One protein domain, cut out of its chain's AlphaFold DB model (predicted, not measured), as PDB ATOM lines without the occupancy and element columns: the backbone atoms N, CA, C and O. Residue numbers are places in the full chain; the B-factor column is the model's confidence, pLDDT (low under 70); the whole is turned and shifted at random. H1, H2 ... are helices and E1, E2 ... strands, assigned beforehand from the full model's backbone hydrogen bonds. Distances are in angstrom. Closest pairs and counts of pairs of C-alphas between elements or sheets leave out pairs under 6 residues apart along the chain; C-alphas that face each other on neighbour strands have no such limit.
ATOM      1  N   VAL A   4       0.966  35.557   6.135       81.75
ATOM      2  CA  VAL A   4      -0.243  35.095   5.446       81.75
ATOM      3  C   VAL A   4      -1.031  36.294   4.955       81.75
ATOM      4  O   VAL A   4      -1.123  37.316   5.639       81.75
ATOM      5  N   TYR A   5      -1.566  36.139   3.751       82.00
ATOM      6  CA  TYR A   5      -2.413  37.101   3.078       82.00
ATOM      7  C   TYR A   5      -3.765  36.454   2.774       82.00
ATOM      8  O   TYR A   5      -3.808  35.322   2.284       82.00
ATOM      9  N   THR A   6      -4.857  37.159   3.058       83.75
ATOM     10  CA  THR A   6      -6.220  36.646   2.861       83.75
ATOM     11  C   THR A   6      -7.150  37.720   2.356       83.75
ATOM     12  O   THR A   6      -7.052  38.863   2.785       83.75
ATOM     13  N   GLU A   7      -8.049  37.320   1.463       87.44
ATOM     14  CA  GLU A   7      -9.111  38.156   0.917       87.44
ATOM     15  C   GLU A   7     -10.458  37.650   1.443       87.44
ATOM     16  O   GLU A   7     -10.724  36.450   1.391       87.44
ATOM     17  N   PHE A   8     -11.313  38.547   1.931       89.19
ATOM     18  CA  PHE A   8     -12.608  38.196   2.528       89.19
ATOM     19  C   PHE A   8     -13.744  38.242   1.502       89.19
ATOM     20  O   PHE A   8     -14.722  38.981   1.646       89.19
ATOM     21  N   VAL A   9     -13.591  37.503   0.402       87.56
ATOM     22  CA  VAL A   9     -14.516  37.571  -0.739       87.56
ATOM     23  C   VAL A   9     -15.894  37.030  -0.363       87.56
ATOM     24  O   VAL A   9     -16.909  37.647  -0.692       87.56
ATOM     25  N   ARG A  10     -15.960  35.899   0.351       91.06
ATOM     26  CA  ARG A  10     -17.242  35.273   0.699       91.06
ATOM     27  C   ARG A  10     -17.998  36.138   1.685       91.06
ATOM     28  O   ARG A  10     -19.191  36.371   1.486       91.06
ATOM     29  N   LEU A  11     -17.303  36.639   2.704       90.50
ATOM     30  CA  LEU A  11     -17.865  37.549   3.692       90.50
ATOM     31  C   LEU A  11     -18.468  38.788   3.020       90.50
ATOM     32  O   LEU A  11     -19.644  39.088   3.227       90.50
ATOM     33  N   THR A  12     -17.694  39.442   2.151       89.00
ATOM     34  CA  THR A  12     -18.126  40.635   1.409       89.00
ATOM     35  C   THR A  12     -19.373  40.355   0.574       89.00
ATOM     36  O   THR A  12     -20.362  41.091   0.651       89.00
ATOM     37  N   CYS A  13     -19.374  39.263  -0.201       89.31
ATOM     38  CA  CYS A  13     -20.516  38.897  -1.035       89.31
ATOM     39  C   CYS A  13     -21.770  38.609  -0.202       89.31
ATOM     40  O   CYS A  13     -22.865  39.020  -0.586       89.31
ATOM     41  N   ARG A  14     -21.634  37.911   0.933       90.94
ATOM     42  CA  ARG A  14     -22.773  37.568   1.799       90.94
ATOM     43  C   ARG A  14     -23.367  38.789   2.476       90.94
ATOM     44  O   ARG A  14     -24.587  38.938   2.455       90.94
ATOM     45  N   LEU A  15     -22.532  39.670   3.021       89.56
ATOM     46  CA  LEU A  15     -23.010  40.895   3.652       89.56
ATOM     47  C   LEU A  15     -23.713  41.802   2.632       89.56
ATOM     48  O   LEU A  15     -24.832  42.251   2.874       89.56
ATOM     49  N   THR A  16     -23.105  41.989   1.458       89.38
ATOM     50  CA  THR A  16     -23.688  42.794   0.375       89.38
ATOM     51  C   THR A  16     -25.026  42.223  -0.099       89.38
ATOM     52  O   THR A  16     -25.981  42.973  -0.300       89.38
ATOM     53  N   ALA A  17     -25.133  40.897  -0.241       90.00
ATOM     54  CA  ALA A  17     -26.388  40.247  -0.611       90.00
ATOM     55  C   ALA A  17     -27.484  40.483   0.438       90.00
ATOM     56  O   ALA A  17     -28.587  40.882   0.078       90.00
ATOM     57  N   LEU A  18     -27.172  40.325   1.730       89.69
ATOM     58  CA  LEU A  18     -28.137  40.566   2.807       89.69
ATOM     59  C   LEU A  18     -28.652  42.006   2.803       89.69
ATOM     60  O   LEU A  18     -29.849  42.238   2.961       89.69
ATOM     61  N   VAL A  19     -27.764  42.972   2.598       89.06
ATOM     62  CA  VAL A  19     -28.111  44.398   2.569       89.06
ATOM     63  C   VAL A  19     -28.991  44.706   1.365       89.06
ATOM     64  O   VAL A  19     -30.041  45.334   1.509       89.06
ATOM     65  N   LYS A  20     -28.638  44.178   0.193       90.00
ATOM     66  CA  LYS A  20     -29.434  44.333  -1.022       90.00
ATOM     67  C   LYS A  20     -30.817  43.695  -0.900       90.00
ATOM     68  O   LYS A  20     -31.809  44.320  -1.259       90.00
ATOM     69  N   GLU A  21     -30.903  42.480  -0.370       89.56
ATOM     70  CA  GLU A  21     -32.161  41.740  -0.232       89.56
ATOM     71  C   GLU A  21     -33.111  42.366   0.797       89.56
ATOM     72  O   GLU A  21     -34.326  42.347   0.600       89.56
ATOM     73  N   ASN A  22     -32.579  42.937   1.884       86.50
ATOM     74  CA  ASN A  22     -33.398  43.399   3.010       86.50
ATOM     75  C   ASN A  22     -33.623  44.912   3.037       86.50
ATOM     76  O   ASN A  22     -34.662  45.367   3.524       86.50
ATOM     77  N   LEU A  23     -32.668  45.689   2.531       86.31
ATOM     78  CA  LEU A  23     -32.724  47.152   2.520       86.31
ATOM     79  C   LEU A  23     -32.876  47.720   1.103       86.31
ATOM     80  O   LEU A  23     -33.263  48.880   0.967       86.31
ATOM     81  N   GLY A  24     -32.634  46.922   0.056       85.31
ATOM     82  CA  GLY A  24     -32.724  47.370  -1.338       85.31
ATOM     83  C   GLY A  24     -31.589  48.308  -1.750       85.31
ATOM     84  O   GLY A  24     -31.771  49.099  -2.669       85.31
ATOM     85  N   ILE A  25     -30.460  48.253  -1.040       86.62
ATOM     86  CA  ILE A  25     -29.321  49.159  -1.216       86.62
ATOM     87  C   ILE A  25     -28.201  48.404  -1.919       86.62
ATOM     88  O   ILE A  25     -27.846  47.294  -1.514       86.62
ATOM     89  N   ASP A  26     -27.657  49.002  -2.974       86.62
ATOM     90  CA  ASP A  26     -26.482  48.475  -3.654       86.62
ATOM     91  C   ASP A  26     -25.203  48.880  -2.912       86.62
ATOM     92  O   ASP A  26     -25.145  49.917  -2.256       86.62
ATOM     93  N   TYR A  27     -24.149  48.068  -3.047       81.12
ATOM     94  CA  TYR A  27     -22.864  48.307  -2.378       81.12
ATOM     95  C   TYR A  27     -22.347  49.739  -2.578       81.12
ATOM     96  O   TYR A  27     -21.868  50.352  -1.636       81.12
ATOM     97  N   GLN A  28     -22.486  50.294  -3.787       83.69
ATOM     98  CA  GLN A  28     -21.976  51.627  -4.125       83.69
ATOM     99  C   GLN A  28     -22.595  52.749  -3.281       83.69
ATOM    100  O   GLN A  28     -21.927  53.748  -3.025       83.69
ATOM    101  N   ASP A  29     -23.838  52.574  -2.831       85.25
ATOM    102  CA  ASP A  29     -24.563  53.577  -2.051       85.25
ATOM    103  C   ASP A  29     -24.259  53.500  -0.546       85.25
ATOM    104  O   ASP A  29     -24.559  54.443   0.182       85.25
ATOM    105  N   ALA A  30     -23.674  52.390  -0.082       83.88
ATOM    106  CA  ALA A  30     -23.378  52.109   1.327       83.88
ATOM    107  C   ALA A  30     -21.952  51.566   1.527       83.88
ATOM    108  O   ALA A  30     -21.696  50.779   2.437       83.88
ATOM    109  N   ALA A  31     -21.025  51.922   0.633       84.25
ATOM    110  CA  ALA A  31     -19.702  51.306   0.588       84.25
ATOM    111  C   ALA A  31     -18.935  51.510   1.900       84.25
ATOM    112  O   ALA A  31     -18.333  50.567   2.396       84.25
ATOM    113  N   VAL A  32     -19.021  52.711   2.485       85.69
ATOM    114  CA  VAL A  32     -18.319  53.073   3.724       85.69
ATOM    115  C   VAL A  32     -18.815  52.227   4.893       85.69
ATOM    116  O   VAL A  32     -18.022  51.581   5.570       85.69
ATOM    117  N   GLU A  33     -20.129  52.169   5.092       87.94
ATOM    118  CA  GLU A  33     -20.739  51.443   6.203       87.94
ATOM    119  C   GLU A  33     -20.550  49.926   6.052       87.94
ATOM    120  O   GLU A  33     -20.291  49.225   7.029       87.94
ATOM    121  N   LEU A  34     -20.635  49.403   4.824       88.25
ATOM    122  CA  LEU A  34     -20.381  47.986   4.551       88.25
ATOM    123  C   LEU A  34     -18.922  47.608   4.780       88.25
ATOM    124  O   LEU A  34     -18.651  46.534   5.319       88.25
ATOM    125  N   ASP A  35     -17.999  48.476   4.385       87.31
ATOM    126  CA  ASP A  35     -16.576  48.282   4.611       87.31
ATOM    127  C   ASP A  35     -16.264  48.272   6.118       87.31
ATOM    128  O   ASP A  35     -15.631  47.330   6.605       87.31
ATOM    129  N   ASP A  36     -16.807  49.225   6.880       88.75
ATOM    130  CA  ASP A  36     -16.677  49.260   8.342       88.75
ATOM    131  C   ASP A  36     -17.243  47.989   8.997       88.75
ATOM    132  O   ASP A  36     -16.642  47.416   9.913       88.75
ATOM    133  N   TYR A  37     -18.375  47.485   8.504       90.50
ATOM    134  CA  TYR A  37     -18.982  46.253   9.011       90.50
ATOM    135  C   TYR A  37     -18.100  45.030   8.768       90.50
ATOM    136  O   TYR A  37     -17.951  44.196   9.666       90.50
ATOM    137  N   ILE A  38     -17.499  44.914   7.580       90.19
ATOM    138  CA  ILE A  38     -16.573  43.822   7.260       90.19
ATOM    139  C   ILE A  38     -15.366  43.877   8.196       90.19
ATOM    140  O   ILE A  38     -15.003  42.852   8.779       90.19
ATOM    141  N   GLU A  39     -14.785  45.062   8.403       89.75
ATOM    142  CA  GLU A  39     -13.675  45.234   9.339       89.75
ATOM    143  C   GLU A  39     -14.049  44.765  10.755       89.75
ATOM    144  O   GLU A  39     -13.305  43.988  11.368       89.75
ATOM    145  N   GLN A  40     -15.211  45.183  11.271       91.31
ATOM    146  CA  GLN A  40     -15.642  44.781  12.610       91.31
ATOM    147  C   GLN A  40     -15.904  43.283  12.722       91.31
ATOM    148  O   GLN A  40     -15.481  42.669  13.704       91.31
ATOM    149  N   ILE A  41     -16.540  42.667  11.721       92.25
ATOM    150  CA  ILE A  41     -16.770  41.217  11.706       92.25
ATOM    151  C   ILE A  41     -15.434  40.472  11.775       92.25
ATOM    152  O   ILE A  41     -15.296  39.542  12.574       92.25
ATOM    153  N   VAL A  42     -14.423  40.907  11.014       90.88
ATOM    154  CA  VAL A  42     -13.092  40.284  11.041       90.88
ATOM    155  C   VAL A  42     -12.436  40.408  12.412       90.88
ATOM    156  O   VAL A  42     -11.968  39.411  12.970       90.88
ATOM    157  N   ARG A  43     -12.442  41.605  13.006       90.19
ATOM    158  CA  ARG A  43     -11.858  41.839  14.337       90.19
ATOM    159  C   ARG A  43     -12.539  40.998  15.412       90.19
ATOM    160  O   ARG A  43     -11.865  40.320  16.190       90.19
ATOM    161  N   LEU A  44     -13.867  41.001  15.430       91.50
ATOM    162  CA  LEU A  44     -14.672  40.215  16.355       91.50
ATOM    163  C   LEU A  44     -14.429  38.712  16.190       91.50
ATOM    164  O   LEU A  44     -14.293  37.988  17.176       91.50
ATOM    165  N   HIS A  45     -14.296  38.235  14.957       90.44
ATOM    166  CA  HIS A  45     -14.022  36.833  14.684       90.44
ATOM    167  C   HIS A  45     -12.625  36.390  15.155       90.44
ATOM    168  O   HIS A  45     -12.473  35.301  15.717       90.44
ATOM    169  N   VAL A  46     -11.606  37.244  15.022       89.25
ATOM    170  CA  VAL A  46     -10.285  36.983  15.616       89.25
ATOM    171  C   VAL A  46     -10.378  36.930  17.145       89.25
ATOM    172  O   VAL A  46      -9.807  36.023  17.754       89.25
ATOM    173  N   LEU A  47     -11.140  37.834  17.777       87.50
ATOM    174  CA  LEU A  47     -11.381  37.800  19.226       87.50
ATOM    175  C   LEU A  47     -12.071  36.498  19.662       87.50
ATOM    176  O   LEU A  47     -11.648  35.895  20.653       87.50
ATOM    177  N   ARG A  48     -13.063  36.022  18.890       89.44
ATOM    178  CA  ARG A  48     -13.726  34.717  19.082       89.44
ATOM    179  C   ARG A  48     -12.714  33.593  19.202       89.44
ATOM    180  O   ARG A  48     -12.688  32.887  20.205       89.44
ATOM    181  N   LYS A  49     -11.885  33.439  18.166       88.25
ATOM    182  CA  LYS A  49     -10.948  32.321  18.024       88.25
ATOM    183  C   LYS A  49      -9.790  32.424  19.018       88.25
ATOM    184  O   LYS A  49      -9.370  31.409  19.558       88.25
ATOM    185  N   LYS A  50      -9.302  33.636  19.307       87.44
ATOM    186  CA  LYS A  50      -8.152  33.860  20.200       87.44
ATOM    187  C   LYS A  50      -8.488  33.690  21.679       87.44
ATOM    188  O   LYS A  50      -7.669  33.161  22.424       87.44
ATOM    189  N   TYR A  51      -9.665  34.149  22.103       87.19
ATOM    190  CA  TYR A  51     -10.043  34.188  23.519       87.19
ATOM    191  C   TYR A  51     -11.183  33.230  23.882       87.19
ATOM    192  O   TYR A  51     -11.589  33.189  25.040       87.19
ATOM    193  N   GLY A  52     -11.700  32.455  22.923       86.06
ATOM    194  CA  GLY A  52     -12.788  31.505  23.166       86.06
ATOM    195  C   GLY A  52     -14.108  32.183  23.538       86.06
ATOM    196  O   GLY A  52     -14.886  31.629  24.313       86.06
ATOM    197  N   VAL A  53     -14.355  33.393  23.027       87.56
ATOM    198  CA  VAL A  53     -15.606  34.123  23.287       87.56
ATOM    199  C   VAL A  53     -16.776  33.363  22.656       87.56
ATOM    200  O   VAL A  53     -16.686  32.896  21.519       87.56
ATOM    201  N   ILE A  54     -17.880  33.237  23.395       88.94
ATOM    202  CA  ILE A  54     -19.081  32.542  22.922       88.94
ATOM    203  C   ILE A  54     -19.709  33.263  21.721       88.94
ATOM    204  O   ILE A  54     -19.785  34.490  21.675       88.94
ATOM    205  N   ASP A  55     -20.199  32.477  20.765       86.69
ATOM    206  CA  ASP A  55     -20.707  32.966  19.479       86.69
ATOM    207  C   ASP A  55     -21.878  33.956  19.633       86.69
ATOM    208  O   ASP A  55     -21.919  34.998  18.980       86.69
ATOM    209  N   SER A  56     -22.780  33.689  20.582       87.75
ATOM    210  CA  SER A  56     -23.924  34.557  20.884       87.75
ATOM    211  C   SER A  56     -23.516  35.957  21.350       87.75
ATOM    212  O   SER A  56     -24.166  36.935  20.990       87.75
ATOM    213  N   MET A  57     -22.429  36.070  22.116       89.50
ATOM    214  CA  MET A  57     -21.952  37.349  22.645       89.50
ATOM    215  C   MET A  57     -21.353  38.214  21.538       89.50
ATOM    216  O   MET A  57     -21.577  39.417  21.501       89.50
ATOM    217  N   ILE A  58     -20.654  37.597  20.585       90.56
ATOM    218  CA  ILE A  58     -20.082  38.314  19.445       90.56
ATOM    219  C   ILE A  58     -21.162  38.800  18.490       90.56
ATOM    220  O   ILE A  58     -21.114  39.939  18.031       90.56
ATOM    221  N   ARG A  59     -22.161  37.956  18.223       90.56
ATOM    222  CA  ARG A  59     -23.339  38.339  17.440       90.56
ATOM    223  C   ARG A  59     -24.069  39.513  18.067       90.56
ATOM    224  O   ARG A  59     -24.484  40.418  17.352       90.56
ATOM    225  N   GLN A  60     -24.190  39.512  19.392       89.88
ATOM    226  CA  GLN A  60     -24.793  40.617  20.115       89.88
ATOM    227  C   GLN A  60     -23.952  41.896  20.022       89.88
ATOM    228  O   GLN A  60     -24.507  42.942  19.703       89.88
ATOM    229  N   PHE A  61     -22.629  41.818  20.190       90.88
ATOM    230  CA  PHE A  61     -21.753  42.980  20.002       90.88
ATOM    231  C   PHE A  61     -21.824  43.555  18.592       90.88
ATOM    232  O   PHE A  61     -21.848  44.770  18.421       90.88
ATOM    233  N   PHE A  62     -21.885  42.697  17.575       91.94
ATOM    234  CA  PHE A  62     -22.023  43.170  16.206       91.94
ATOM    235  C   PHE A  62     -23.402  43.797  15.951       91.94
ATOM    236  O   PHE A  62     -23.485  44.833  15.301       91.94
ATOM    237  N   MET A  63     -24.478  43.234  16.510       91.38
ATOM    238  CA  MET A  63     -25.816  43.836  16.447       91.38
ATOM    239  C   MET A  63     -25.843  45.231  17.091       91.38
ATOM    240  O   MET A  63     -26.400  46.156  16.509       91.38
ATOM    241  N   GLU A  64     -25.229  45.391  18.266       90.50
ATOM    242  CA  GLU A  64     -25.099  46.687  18.948       90.50
ATOM    243  C   GLU A  64     -24.288  47.682  18.102       90.50
ATOM    244  O   GLU A  64     -24.691  48.830  17.941       90.50
ATOM    245  N   TYR A  65     -23.210  47.227  17.458       91.94
ATOM    246  CA  TYR A  65     -22.433  48.065  16.545       91.94
ATOM    247  C   TYR A  65     -23.245  48.553  15.331       91.94
ATOM    248  O   TYR A  65     -23.164  49.729  14.974       91.94
ATOM    249  N   VAL A  66     -24.038  47.668  14.715       90.31
ATOM    250  CA  VAL A  66     -24.940  47.992  13.590       90.31
ATOM    251  C   VAL A  66     -26.026  48.979  14.018       90.31
ATOM    252  O   VAL A  66     -26.422  49.835  13.229       90.31
ATOM    253  N   HIS A  67     -26.501  48.864  15.258       88.81
ATOM    254  CA  HIS A  67     -27.484  49.780  15.825       88.81
ATOM    255  C   HIS A  67     -26.925  51.200  15.973       88.81
ATOM    256  O   HIS A  67     -27.584  52.171  15.600       88.81
ATOM    257  N   ASP A  68     -25.693  51.317  16.477       89.88
ATOM    258  CA  ASP A  68     -25.021  52.603  16.678       89.88
ATOM    259  C   ASP A  68     -24.552  53.243  15.358       89.88
ATOM    260  O   ASP A  68     -24.480  54.470  15.256       89.88
ATOM    261  N   ASN A  69     -24.261  52.429  14.337       89.75
ATOM    262  CA  ASN A  69     -23.718  52.870  13.048       89.75
ATOM    263  C   ASN A  69     -24.588  52.395  11.871       89.75
ATOM    264  O   ASN A  69     -24.112  51.635  11.035       89.75
ATOM    265  N   PRO A  70     -25.864  52.805  11.777       88.00
ATOM    266  CA  PRO A  70     -26.797  52.217  10.825       88.00
ATOM    267  C   PRO A  70     -26.460  52.577   9.370       88.00
ATOM    268  O   PRO A  70     -26.269  53.746   9.045       88.00
ATOM    269  N   ILE A  71     -26.545  51.587   8.469       86.56
ATOM    270  CA  ILE A  71     -26.358  51.753   7.006       86.56
ATOM    271  C   ILE A  71     -27.261  52.848   6.420       86.56
ATOM    272  O   ILE A  71     -26.913  53.518   5.453       86.56
ATOM    273  N   ILE A  72     -28.461  53.023   6.978       84.25
ATOM    274  CA  ILE A  72     -29.380  54.086   6.575       84.25
ATOM    275  C   ILE A  72     -29.812  54.905   7.773       84.25
ATOM    276  O   ILE A  72     -30.175  54.371   8.812       84.25
ATOM    277  N   ALA A  73     -29.896  56.220   7.591       82.75
ATOM    278  CA  ALA A  73     -30.500  57.079   8.595       82.75
ATOM    279  C   ALA A  73     -32.001  56.737   8.761       82.75
ATOM    280  O   ALA A  73     -32.741  56.735   7.762       82.75
ATOM    281  N   PRO A  74     -32.496  56.506   9.995       82.31
ATOM    282  CA  PRO A  74     -33.894  56.174  10.276       82.31
ATOM    283  C   PRO A  74     -34.799  57.416  10.204       82.31
ATOM    284  O   PRO A  74     -35.483  57.778  11.155       82.31
ATOM    285  N   THR A  75     -34.817  58.103   9.061       86.69
ATOM    286  CA  THR A  75     -35.590  59.344   8.879       86.69
ATOM    287  C   THR A  75     -37.094  59.113   8.736       86.69
ATOM    288  O   THR A  75     -37.880  60.052   8.846       86.69
ATOM    289  N   THR A  76     -37.514  57.871   8.488       87.25
ATOM    290  CA  THR A  76     -38.921  57.475   8.380       87.25
ATOM    291  C   THR A  76     -39.182  56.208   9.180       87.25
ATOM    292  O   THR A  76     -38.288  55.382   9.371       87.25
ATOM    293  N   SER A  77     -40.436  56.006   9.595       85.19
ATOM    294  CA  SER A  77     -40.853  54.784  10.290       85.19
ATOM    295  C   SER A  77     -40.570  53.523   9.466       85.19
ATOM    296  O   SER A  77     -40.133  52.521  10.018       85.19
ATOM    297  N   ALA A  78     -40.748  53.572   8.144       86.44
ATOM    298  CA  ALA A  78     -40.434  52.451   7.259       86.44
ATOM    299  C   ALA A  78     -38.939  52.085   7.281       86.44
ATOM    300  O   ALA A  78     -38.607  50.905   7.373       86.44
ATOM    301  N   LYS A  79     -38.045  53.086   7.242       85.81
ATOM    302  CA  LYS A  79     -36.591  52.872   7.330       85.81
ATOM    303  C   LYS A  79     -36.174  52.359   8.705       85.81
ATOM    304  O   LYS A  79     -35.389  51.424   8.781       85.81
ATOM    305  N   TYR A  80     -36.757  52.910   9.768       87.19
ATOM    306  CA  TYR A  80     -36.545  52.431  11.133       87.19
ATOM    307  C   TYR A  80     -36.903  50.943  11.272       87.19
ATOM    308  O   TYR A  80     -36.077  50.140  11.693       87.19
ATOM    309  N   TRP A  81     -38.097  50.538  10.830       87.00
ATOM    310  CA  TRP A  81     -38.504  49.130  10.894       87.00
ATOM    311  C   TRP A  81     -37.656  48.216  10.004       87.00
ATOM    312  O   TRP A  81     -37.458  47.051  10.348       87.00
ATOM    313  N   ALA A  82     -37.155  48.713   8.871       87.12
ATOM    314  CA  ALA A  82     -36.231  47.961   8.026       87.12
ATOM    315  C   ALA A  82     -34.892  47.698   8.738       87.12
ATOM    316  O   ALA A  82     -34.427  46.561   8.717       87.12
ATOM    317  N   LEU A  83     -34.334  48.699   9.428       86.69
ATOM    318  CA  LEU A  83     -33.120  48.551  10.239       86.69
ATOM    319  C   LEU A  83     -33.312  47.563  11.386       86.69
ATOM    320  O   LEU A  83     -32.531  46.627  11.497       86.69
ATOM    321  N   CYS A  84     -34.387  47.685  12.170       87.50
ATOM    322  CA  CYS A  84     -34.642  46.745  13.266       87.50
ATOM    323  C   CYS A  84     -34.749  45.295  12.768       87.50
ATOM    324  O   CYS A  84     -34.302  44.363  13.432       87.50
ATOM    325  N   ARG A  85     -35.334  45.073  11.580       87.94
ATOM    326  CA  ARG A  85     -35.355  43.737  10.965       87.94
ATOM    327  C   ARG A  85     -33.964  43.275  10.548       87.94
ATOM    328  O   ARG A  85     -33.647  42.106  10.732       87.94
ATOM    329  N   PHE A  86     -33.157  44.169   9.990       88.50
ATOM    330  CA  PHE A  86     -31.795  43.870   9.568       88.50
ATOM    331  C   PHE A  86     -30.871  43.545  10.754       88.50
ATOM    332  O   PHE A  86     -30.131  42.569  10.689       88.50
ATOM    333  N   GLU A  87     -30.979  44.274  11.867       87.94
ATOM    334  CA  GLU A  87     -30.268  43.993  13.125       87.94
ATOM    335  C   GLU A  87     -30.576  42.580  13.646       87.94
ATOM    336  O   GLU A  87     -29.671  41.797  13.942       87.94
ATOM    337  N   LEU A  88     -31.865  42.218  13.701       85.81
ATOM    338  CA  LEU A  88     -32.297  40.880  14.113       85.81
ATOM    339  C   LEU A  88     -31.789  39.802  13.149       85.81
ATOM    340  O   LEU A  88     -31.325  38.752  13.589       85.81
ATOM    341  N   LEU A  89     -31.831  40.076  11.843       87.50
ATOM    342  CA  LEU A  89     -31.335  39.161  10.823       87.50
ATOM    343  C   LEU A  89     -29.837  38.901  10.991       87.50
ATOM    344  O   LEU A  89     -29.425  37.746  10.974       87.50
ATOM    345  N   ILE A  90     -29.027  39.943  11.187       85.50
ATOM    346  CA  ILE A  90     -27.581  39.818  11.409       85.50
ATOM    347  C   ILE A  90     -27.275  38.956  12.637       85.50
ATOM    348  O   ILE A  90     -26.370  38.120  12.596       85.50
ATOM    349  N   ARG A  91     -28.032  39.142  13.722       84.12
ATOM    350  CA  ARG A  91     -27.857  38.362  14.949       84.12
ATOM    351  C   ARG A  91     -28.178  36.884  14.721       84.12
ATOM    352  O   ARG A  91     -27.412  36.017  15.141       84.12
ATOM    353  N   ASP A  92     -29.290  36.601  14.050       85.00
ATOM    354  CA  ASP A  92     -29.851  35.249  13.964       85.00
ATOM    355  C   ASP A  92     -29.318  34.444  12.763       85.00
ATOM    356  O   ASP A  92     -29.517  33.233  12.686       85.00
ATOM    357  N   THR A  93     -28.618  35.089  11.825       84.94
ATOM    358  CA  THR A  93     -28.138  34.446  10.596       84.94
ATOM    359  C   THR A  93     -26.726  33.891  10.739       84.94
ATOM    360  O   THR A  93     -25.783  34.604  11.070       84.94
ATOM    361  N   ASP A  94     -26.550  32.621  10.377       87.06
ATOM    362  CA  ASP A  94     -25.237  31.964  10.388       87.06
ATOM    363  C   ASP A  94     -24.380  32.253   9.153       87.06
ATOM    364  O   ASP A  94     -23.170  32.048   9.188       87.06
ATOM    365  N   CYS A  95     -24.968  32.736   8.056       87.12
ATOM    366  CA  CYS A  95     -24.272  32.821   6.770       87.12
ATOM    367  C   CYS A  95     -23.068  33.781   6.771       87.12
ATOM    368  O   CYS A  95     -22.096  33.510   6.071       87.12
ATOM    369  N   ILE A  96     -23.099  34.860   7.564       88.38
ATOM    370  CA  ILE A  96     -21.969  35.793   7.718       88.38
ATOM    371  C   ILE A  96     -20.825  35.103   8.471       88.38
ATOM    372  O   ILE A  96     -19.676  35.132   8.037       88.38
ATOM    373  N   TRP A  97     -21.152  34.444   9.584       87.44
ATOM    374  CA  TRP A  97     -20.178  33.796  10.463       87.44
ATOM    375  C   TRP A  97     -19.556  32.553   9.824       87.44
ATOM    376  O   TRP A  97     -18.358  32.327   9.958       87.44
ATOM    377  N   GLN A  98     -20.338  31.804   9.047       90.50
ATOM    378  CA  GLN A  98     -19.830  30.723   8.204       90.50
ATOM    379  C   GLN A  98     -18.920  31.256   7.095       90.50
ATOM    380  O   GLN A  98     -17.861  30.685   6.856       90.50
ATOM    381  N   ALA A  99     -19.281  32.370   6.448       91.31
ATOM    382  CA  ALA A  99     -18.464  32.942   5.380       91.31
ATOM    383  C   ALA A  99     -17.083  33.384   5.873       91.31
ATOM    384  O   ALA A  99     -16.090  33.124   5.198       91.31
ATOM    385  N   ILE A 100     -16.996  33.995   7.059       90.12
ATOM    386  CA  ILE A 100     -15.692  34.343   7.633       90.12
ATOM    387  C   ILE A 100     -14.915  33.117   8.129       90.12
ATOM    388  O   ILE A 100     -13.693  33.098   8.017       90.12
ATOM    389  N   ASP A 101     -15.588  32.076   8.628       89.38
ATOM    390  CA  ASP A 101     -14.927  30.808   8.954       89.38
ATOM    391  C   ASP A 101     -14.332  30.136   7.696       89.38
ATOM    392  O   ASP A 101     -13.243  29.562   7.770       89.38
ATOM    393  N   GLU A 102     -14.992  30.263   6.539       89.69
ATOM    394  CA  GLU A 102     -14.491  29.793   5.239       89.69
ATOM    395  C   GLU A 102     -13.349  30.658   4.682       89.69
ATOM    396  O   GLU A 102     -12.383  30.115   4.144       89.69
ATOM    397  N   ASP A 103     -13.441  31.986   4.803       89.00
ATOM    398  CA  ASP A 103     -12.394  32.906   4.339       89.00
ATOM    399  C   ASP A 103     -11.142  32.840   5.242       89.00
ATOM    400  O   ASP A 103     -10.015  32.956   4.757       89.00
ATOM    401  N   MET A 104     -11.310  32.615   6.553       88.94
ATOM    402  CA  MET A 104     -10.238  32.644   7.555       88.94
ATOM    403  C   MET A 104     -10.022  31.279   8.235       88.94
ATOM    404  O   MET A 104     -10.427  31.023   9.375       88.94
ATOM    405  N   THR A 105      -9.275  30.415   7.546       85.69
ATOM    406  CA  THR A 105      -8.919  29.045   7.977       85.69
ATOM    407  C   THR A 105      -7.763  28.970   8.985       85.69
ATOM    408  O   THR A 105      -7.247  27.894   9.298       85.69
ATOM    409  N   TYR A 106      -7.338  30.113   9.514       85.06
ATOM    410  CA  TYR A 106      -6.226  30.232  10.447       85.06
ATOM    411  C   TYR A 106      -6.511  31.300  11.504       85.06
ATOM    412  O   TYR A 106      -7.424  32.113  11.375       85.06
ATOM    413  N   LEU A 107      -5.695  31.311  12.553       85.25
ATOM    414  CA  LEU A 107      -5.728  32.290  13.628       85.25
ATOM    415  C   LEU A 107      -4.422  33.105  13.647       85.25
ATOM    416  O   LEU A 107      -3.352  32.516  13.857       85.25
ATOM    417  N   PRO A 108      -4.488  34.438  13.463       84.12
ATOM    418  CA  PRO A 108      -3.366  35.348  13.706       84.12
ATOM    419  C   PRO A 108      -2.812  35.230  15.138       84.12
ATOM    420  O   PRO A 108      -3.561  35.376  16.107       84.12
ATOM    421  N   GLN A 109      -1.504  34.997  15.297       77.31
ATOM    422  CA  GLN A 109      -0.851  35.014  16.617       77.31
ATOM    423  C   GLN A 109      -0.404  36.426  17.019       77.31
ATOM    424  O   GLN A 109      -0.561  36.813  18.182       77.31
ATOM    425  N   SER A 110       0.113  37.200  16.060       77.50
ATOM    426  CA  SER A 110       0.474  38.611  16.233       77.50
ATOM    427  C   SER A 110      -0.659  39.556  15.831       77.50
ATOM    428  O   SER A 110      -1.720  39.126  15.372       77.50
ATOM    429  N   ASP A 111      -0.399  40.860  15.942       80.62
ATOM    430  CA  ASP A 111      -1.219  41.884  15.298       80.62
ATOM    431  C   ASP A 111      -1.326  41.631  13.785       80.62
ATOM    432  O   ASP A 111      -0.468  40.982  13.168       80.62
ATOM    433  N   PHE A 112      -2.411  42.128  13.197       85.56
ATOM    434  CA  PHE A 112      -2.714  42.011  11.778       85.56
ATOM    435  C   PHE A 112      -3.097  43.377  11.208       85.56
ATOM    436  O   PHE A 112      -3.632  44.236  11.909       85.56
ATOM    437  N   LEU A 113      -2.809  43.574   9.925       85.94
ATOM    438  CA  LEU A 113      -3.213  44.753   9.168       85.94
ATOM    439  C   LEU A 113      -4.416  44.387   8.305       85.94
ATOM    440  O   LEU A 113      -4.357  43.390   7.583       85.94
ATOM    441  N   LEU A 114      -5.474  45.194   8.376       88.31
ATOM    442  CA  LEU A 114      -6.625  45.130   7.477       88.31
ATOM    443  C   LEU A 114      -6.630  46.347   6.564       88.31
ATOM    444  O   LEU A 114      -6.357  47.459   7.013       88.31
ATOM    445  N   TRP A 115      -6.943  46.128   5.292       86.12
ATOM    446  CA  TRP A 115      -7.212  47.205   4.349       86.12
ATOM    447  C   TRP A 115      -8.163  46.734   3.249       86.12
ATOM    448  O   TRP A 115      -8.157  45.569   2.848       86.12
ATOM    449  N   HIS A 116      -8.965  47.659   2.745       81.25
ATOM    450  CA  HIS A 116      -9.854  47.463   1.605       81.25
ATOM    451  C   HIS A 116      -9.109  47.767   0.288       81.25
ATOM    452  O   HIS A 116      -8.254  48.657   0.242       81.25
ATOM    453  N   VAL A 117      -9.424  47.049  -0.797       70.06
ATOM    454  CA  VAL A 117      -8.839  47.262  -2.138       70.06
ATOM    455  C   VAL A 117      -9.928  47.356  -3.197       70.06
ATOM    456  O   VAL A 117     -10.023  46.489  -4.055       70.06
ATOM    457  N   GLY A 118     -10.728  48.422  -3.152       62.53
ATOM    458  CA  GLY A 118     -11.804  48.680  -4.113       62.53
ATOM    459  C   GLY A 118     -12.899  47.607  -4.105       62.53
ATOM    460  O   GLY A 118     -12.699  46.488  -3.637       62.53
ATOM    461  N   ASP A 119     -14.077  47.939  -4.633       65.12
ATOM    462  CA  ASP A 119     -15.141  46.960  -4.932       65.12
ATOM    463  C   ASP A 119     -15.557  46.041  -3.756       65.12
ATOM    464  O   ASP A 119     -16.025  44.920  -3.959       65.12
ATOM    465  N   GLY A 120     -15.376  46.501  -2.515       64.44
ATOM    466  CA  GLY A 120     -15.709  45.772  -1.288       64.44
ATOM    467  C   GLY A 120     -14.717  44.691  -0.869       64.44
ATOM    468  O   GLY A 120     -14.938  44.039   0.145       64.44
ATOM    469  N   VAL A 121     -13.614  44.469  -1.589       73.25
ATOM    470  CA  VAL A 121     -12.692  43.376  -1.247       73.25
ATOM    471  C   VAL A 121     -11.753  43.790  -0.116       73.25
ATOM    472  O   VAL A 121     -10.826  44.582  -0.303       73.25
ATOM    473  N   TRP A 122     -11.946  43.183   1.054       82.62
ATOM    474  CA  TRP A 122     -11.062  43.342   2.207       82.62
ATOM    475  C   TRP A 122      -9.912  42.352   2.212       82.62
ATOM    476  O   TRP A 122     -10.066  41.188   1.835       82.62
ATOM    477  N   LYS A 123      -8.757  42.819   2.687       84.19
ATOM    478  CA  LYS A 123      -7.515  42.057   2.753       84.19
ATOM    479  C   LYS A 123      -6.907  42.114   4.139       84.19
ATOM    480  O   LYS A 123      -6.914  43.162   4.781       84.19
ATOM    481  N   MET A 124      -6.351  40.987   4.572       85.75
ATOM    482  CA  MET A 124      -5.596  40.868   5.815       85.75
ATOM    483  C   MET A 124      -4.149  40.465   5.549       85.75
ATOM    484  O   MET A 124      -3.890  39.577   4.738       85.75
ATOM    485  N   LEU A 125      -3.223  41.068   6.298       85.25
ATOM    486  CA  LEU A 125      -1.829  40.646   6.422       85.25
ATOM    487  C   LEU A 125      -1.524  40.349   7.886       85.25
ATOM    488  O   LEU A 125      -1.742  41.195   8.752       85.25
ATOM    489  N   THR A 126      -0.964  39.179   8.166       85.25
ATOM    490  CA  THR A 126      -0.524  38.819   9.520       85.25
ATOM    491  C   THR A 126       0.765  37.999   9.498       85.25
ATOM    492  O   THR A 126       1.104  37.386   8.482       85.25
ATOM    493  N   THR A 127       1.498  37.987  10.615       80.25
ATOM    494  CA  THR A 127       2.733  37.213  10.792       80.25
ATOM    495  C   THR A 127       2.589  36.197  11.913       80.25
ATOM    496  O   THR A 127       2.226  36.541  13.027       80.25
ATOM    497  N   GLY A 128       2.944  34.942  11.650       78.69
ATOM    498  CA  GLY A 128       2.759  33.881  12.639       78.69
ATOM    499  C   GLY A 128       1.279  33.526  12.767       78.69
ATOM    500  O   GLY A 128       0.484  34.247  13.363       78.69
ATOM    501  N   VAL A 129       0.912  32.395  12.175       81.62
ATOM    502  CA  VAL A 129      -0.457  31.886  12.187       81.62
ATOM    503  C   VAL A 129      -0.483  30.493  12.783       81.62
ATOM    504  O   VAL A 129       0.495  29.749  12.697       81.62
ATOM    505  N   THR A 130      -1.628  30.144  13.344       79.12
ATOM    506  CA  THR A 130      -1.961  28.770  13.716       79.12
ATOM    507  C   THR A 130      -3.079  28.338  12.784       79.12
ATOM    508  O   THR A 130      -4.098  29.023  12.720       79.12
ATOM    509  N   TYR A 131      -2.879  27.275  12.009       75.12
ATOM    510  CA  TYR A 131      -3.968  26.729  11.203       75.12
ATOM    511  C   TYR A 131      -4.947  26.014  12.117       75.12
ATOM    512  O   TYR A 131      -4.542  25.428  13.121       75.12
ATOM    513  N   ASN A 132      -6.228  26.116  11.787       64.44
ATOM    514  CA  ASN A 132      -7.223  25.282  12.435       64.44
ATOM    515  C   ASN A 132      -7.011  23.860  11.893       64.44
ATOM    516  O   ASN A 132      -7.122  23.666  10.681       64.44
TER     517      ASN A 132
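This is residues 4 to 132 of the 133 residues of an uncharacterized protein of Salmonella enterica subsp. enterica serovar Chester (UniProt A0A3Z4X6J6). A small three-stranded sheet, E1, E4 and E3, lies toward one end of an elongated body, with the longest helix, H2, packed over one of its faces and the short strand pair E2 and E5 set with E2 beside residues 45 to 50 of H2. From H2 the chain folds back and forth through H3 and H4, away from the strands; H1 crosses H2 and reaches H4, and the shorter H5 lies side by side with H1. The printed part has 129 residues, with five named helices and five named strands in the order E1 H1 H2 H3 H4 H5 E2 E3 E4 E5; its class is mixed, helices and strands, and both sheets are antiparallel. It is compact, with a radius of gyration of the C-alphas of 14.7 A, and spans 48 by 32 by 20 A, only just elongated.

Begin at inner strand E4, residues 122 to 127. Edge strand E1, residues 4 to 7, is its antiparallel neighbour, with N 6 and O 124 3.1 A apart. Edge strand E3, residues 112 to 116, forms a hairpin with E4; look for N 123 and O 115, 2.8 A apart. H2, residues 31 to 51, is on this sheet at a height of 10.2 A, making two layers, a helix on one face of a sheet; on the local plane it runs along the strands, at 19 degrees to E3. H3, residues 55 to 68, forms a helical hairpin with H2, closest at the C-alphas of Leu 44 and Ile 58, 6.5 A. H4, residues 77 to 92, forms another with H3, at a shallow tilt of 20 degrees; the C-alphas of Arg 59 and Arg 91 come closest, 5.2 A. H2 and H4 are apart. The hub is H1, residues 9 to 23: its residues 11 to 16 touch H2 at a steep tilt of 55 degrees, Thr 12 to Ile 38 closest at 6.8 A between C-alphas. H5, residues 95 to 103, touches H1 at a shallow tilt of 16 degrees, opposite ways; the C-alphas of Leu 11 and Ala 99 come closest, 4.9 A. E2, residues 106 to 108, and E5, residues 129 to 131, are antiparallel neighbours, with N 107 and O 130 2.8 A apart. In the five helices every O i to N i+4 pair is within hydrogen-bond range.

Find C-alpha 4 at (-0.243, 35.095, 5.446), where E1 begins. H2 starts at C-alpha 31, (-19.702, 51.306, 0.588), and runs 30.2 A; H4 runs 22.7 A, H1 20.8 A, H3 20.3 A and E4 17.4 A. E5 ends at C-alpha 131, (-3.968, 26.729, 11.203).

The C-alphas of Ser 77 and Gly 128 are the two farthest apart, 48.4 A. The printed part has no cut, and no link is long. Residues 118 to 120 and 132 have pLDDT under 70.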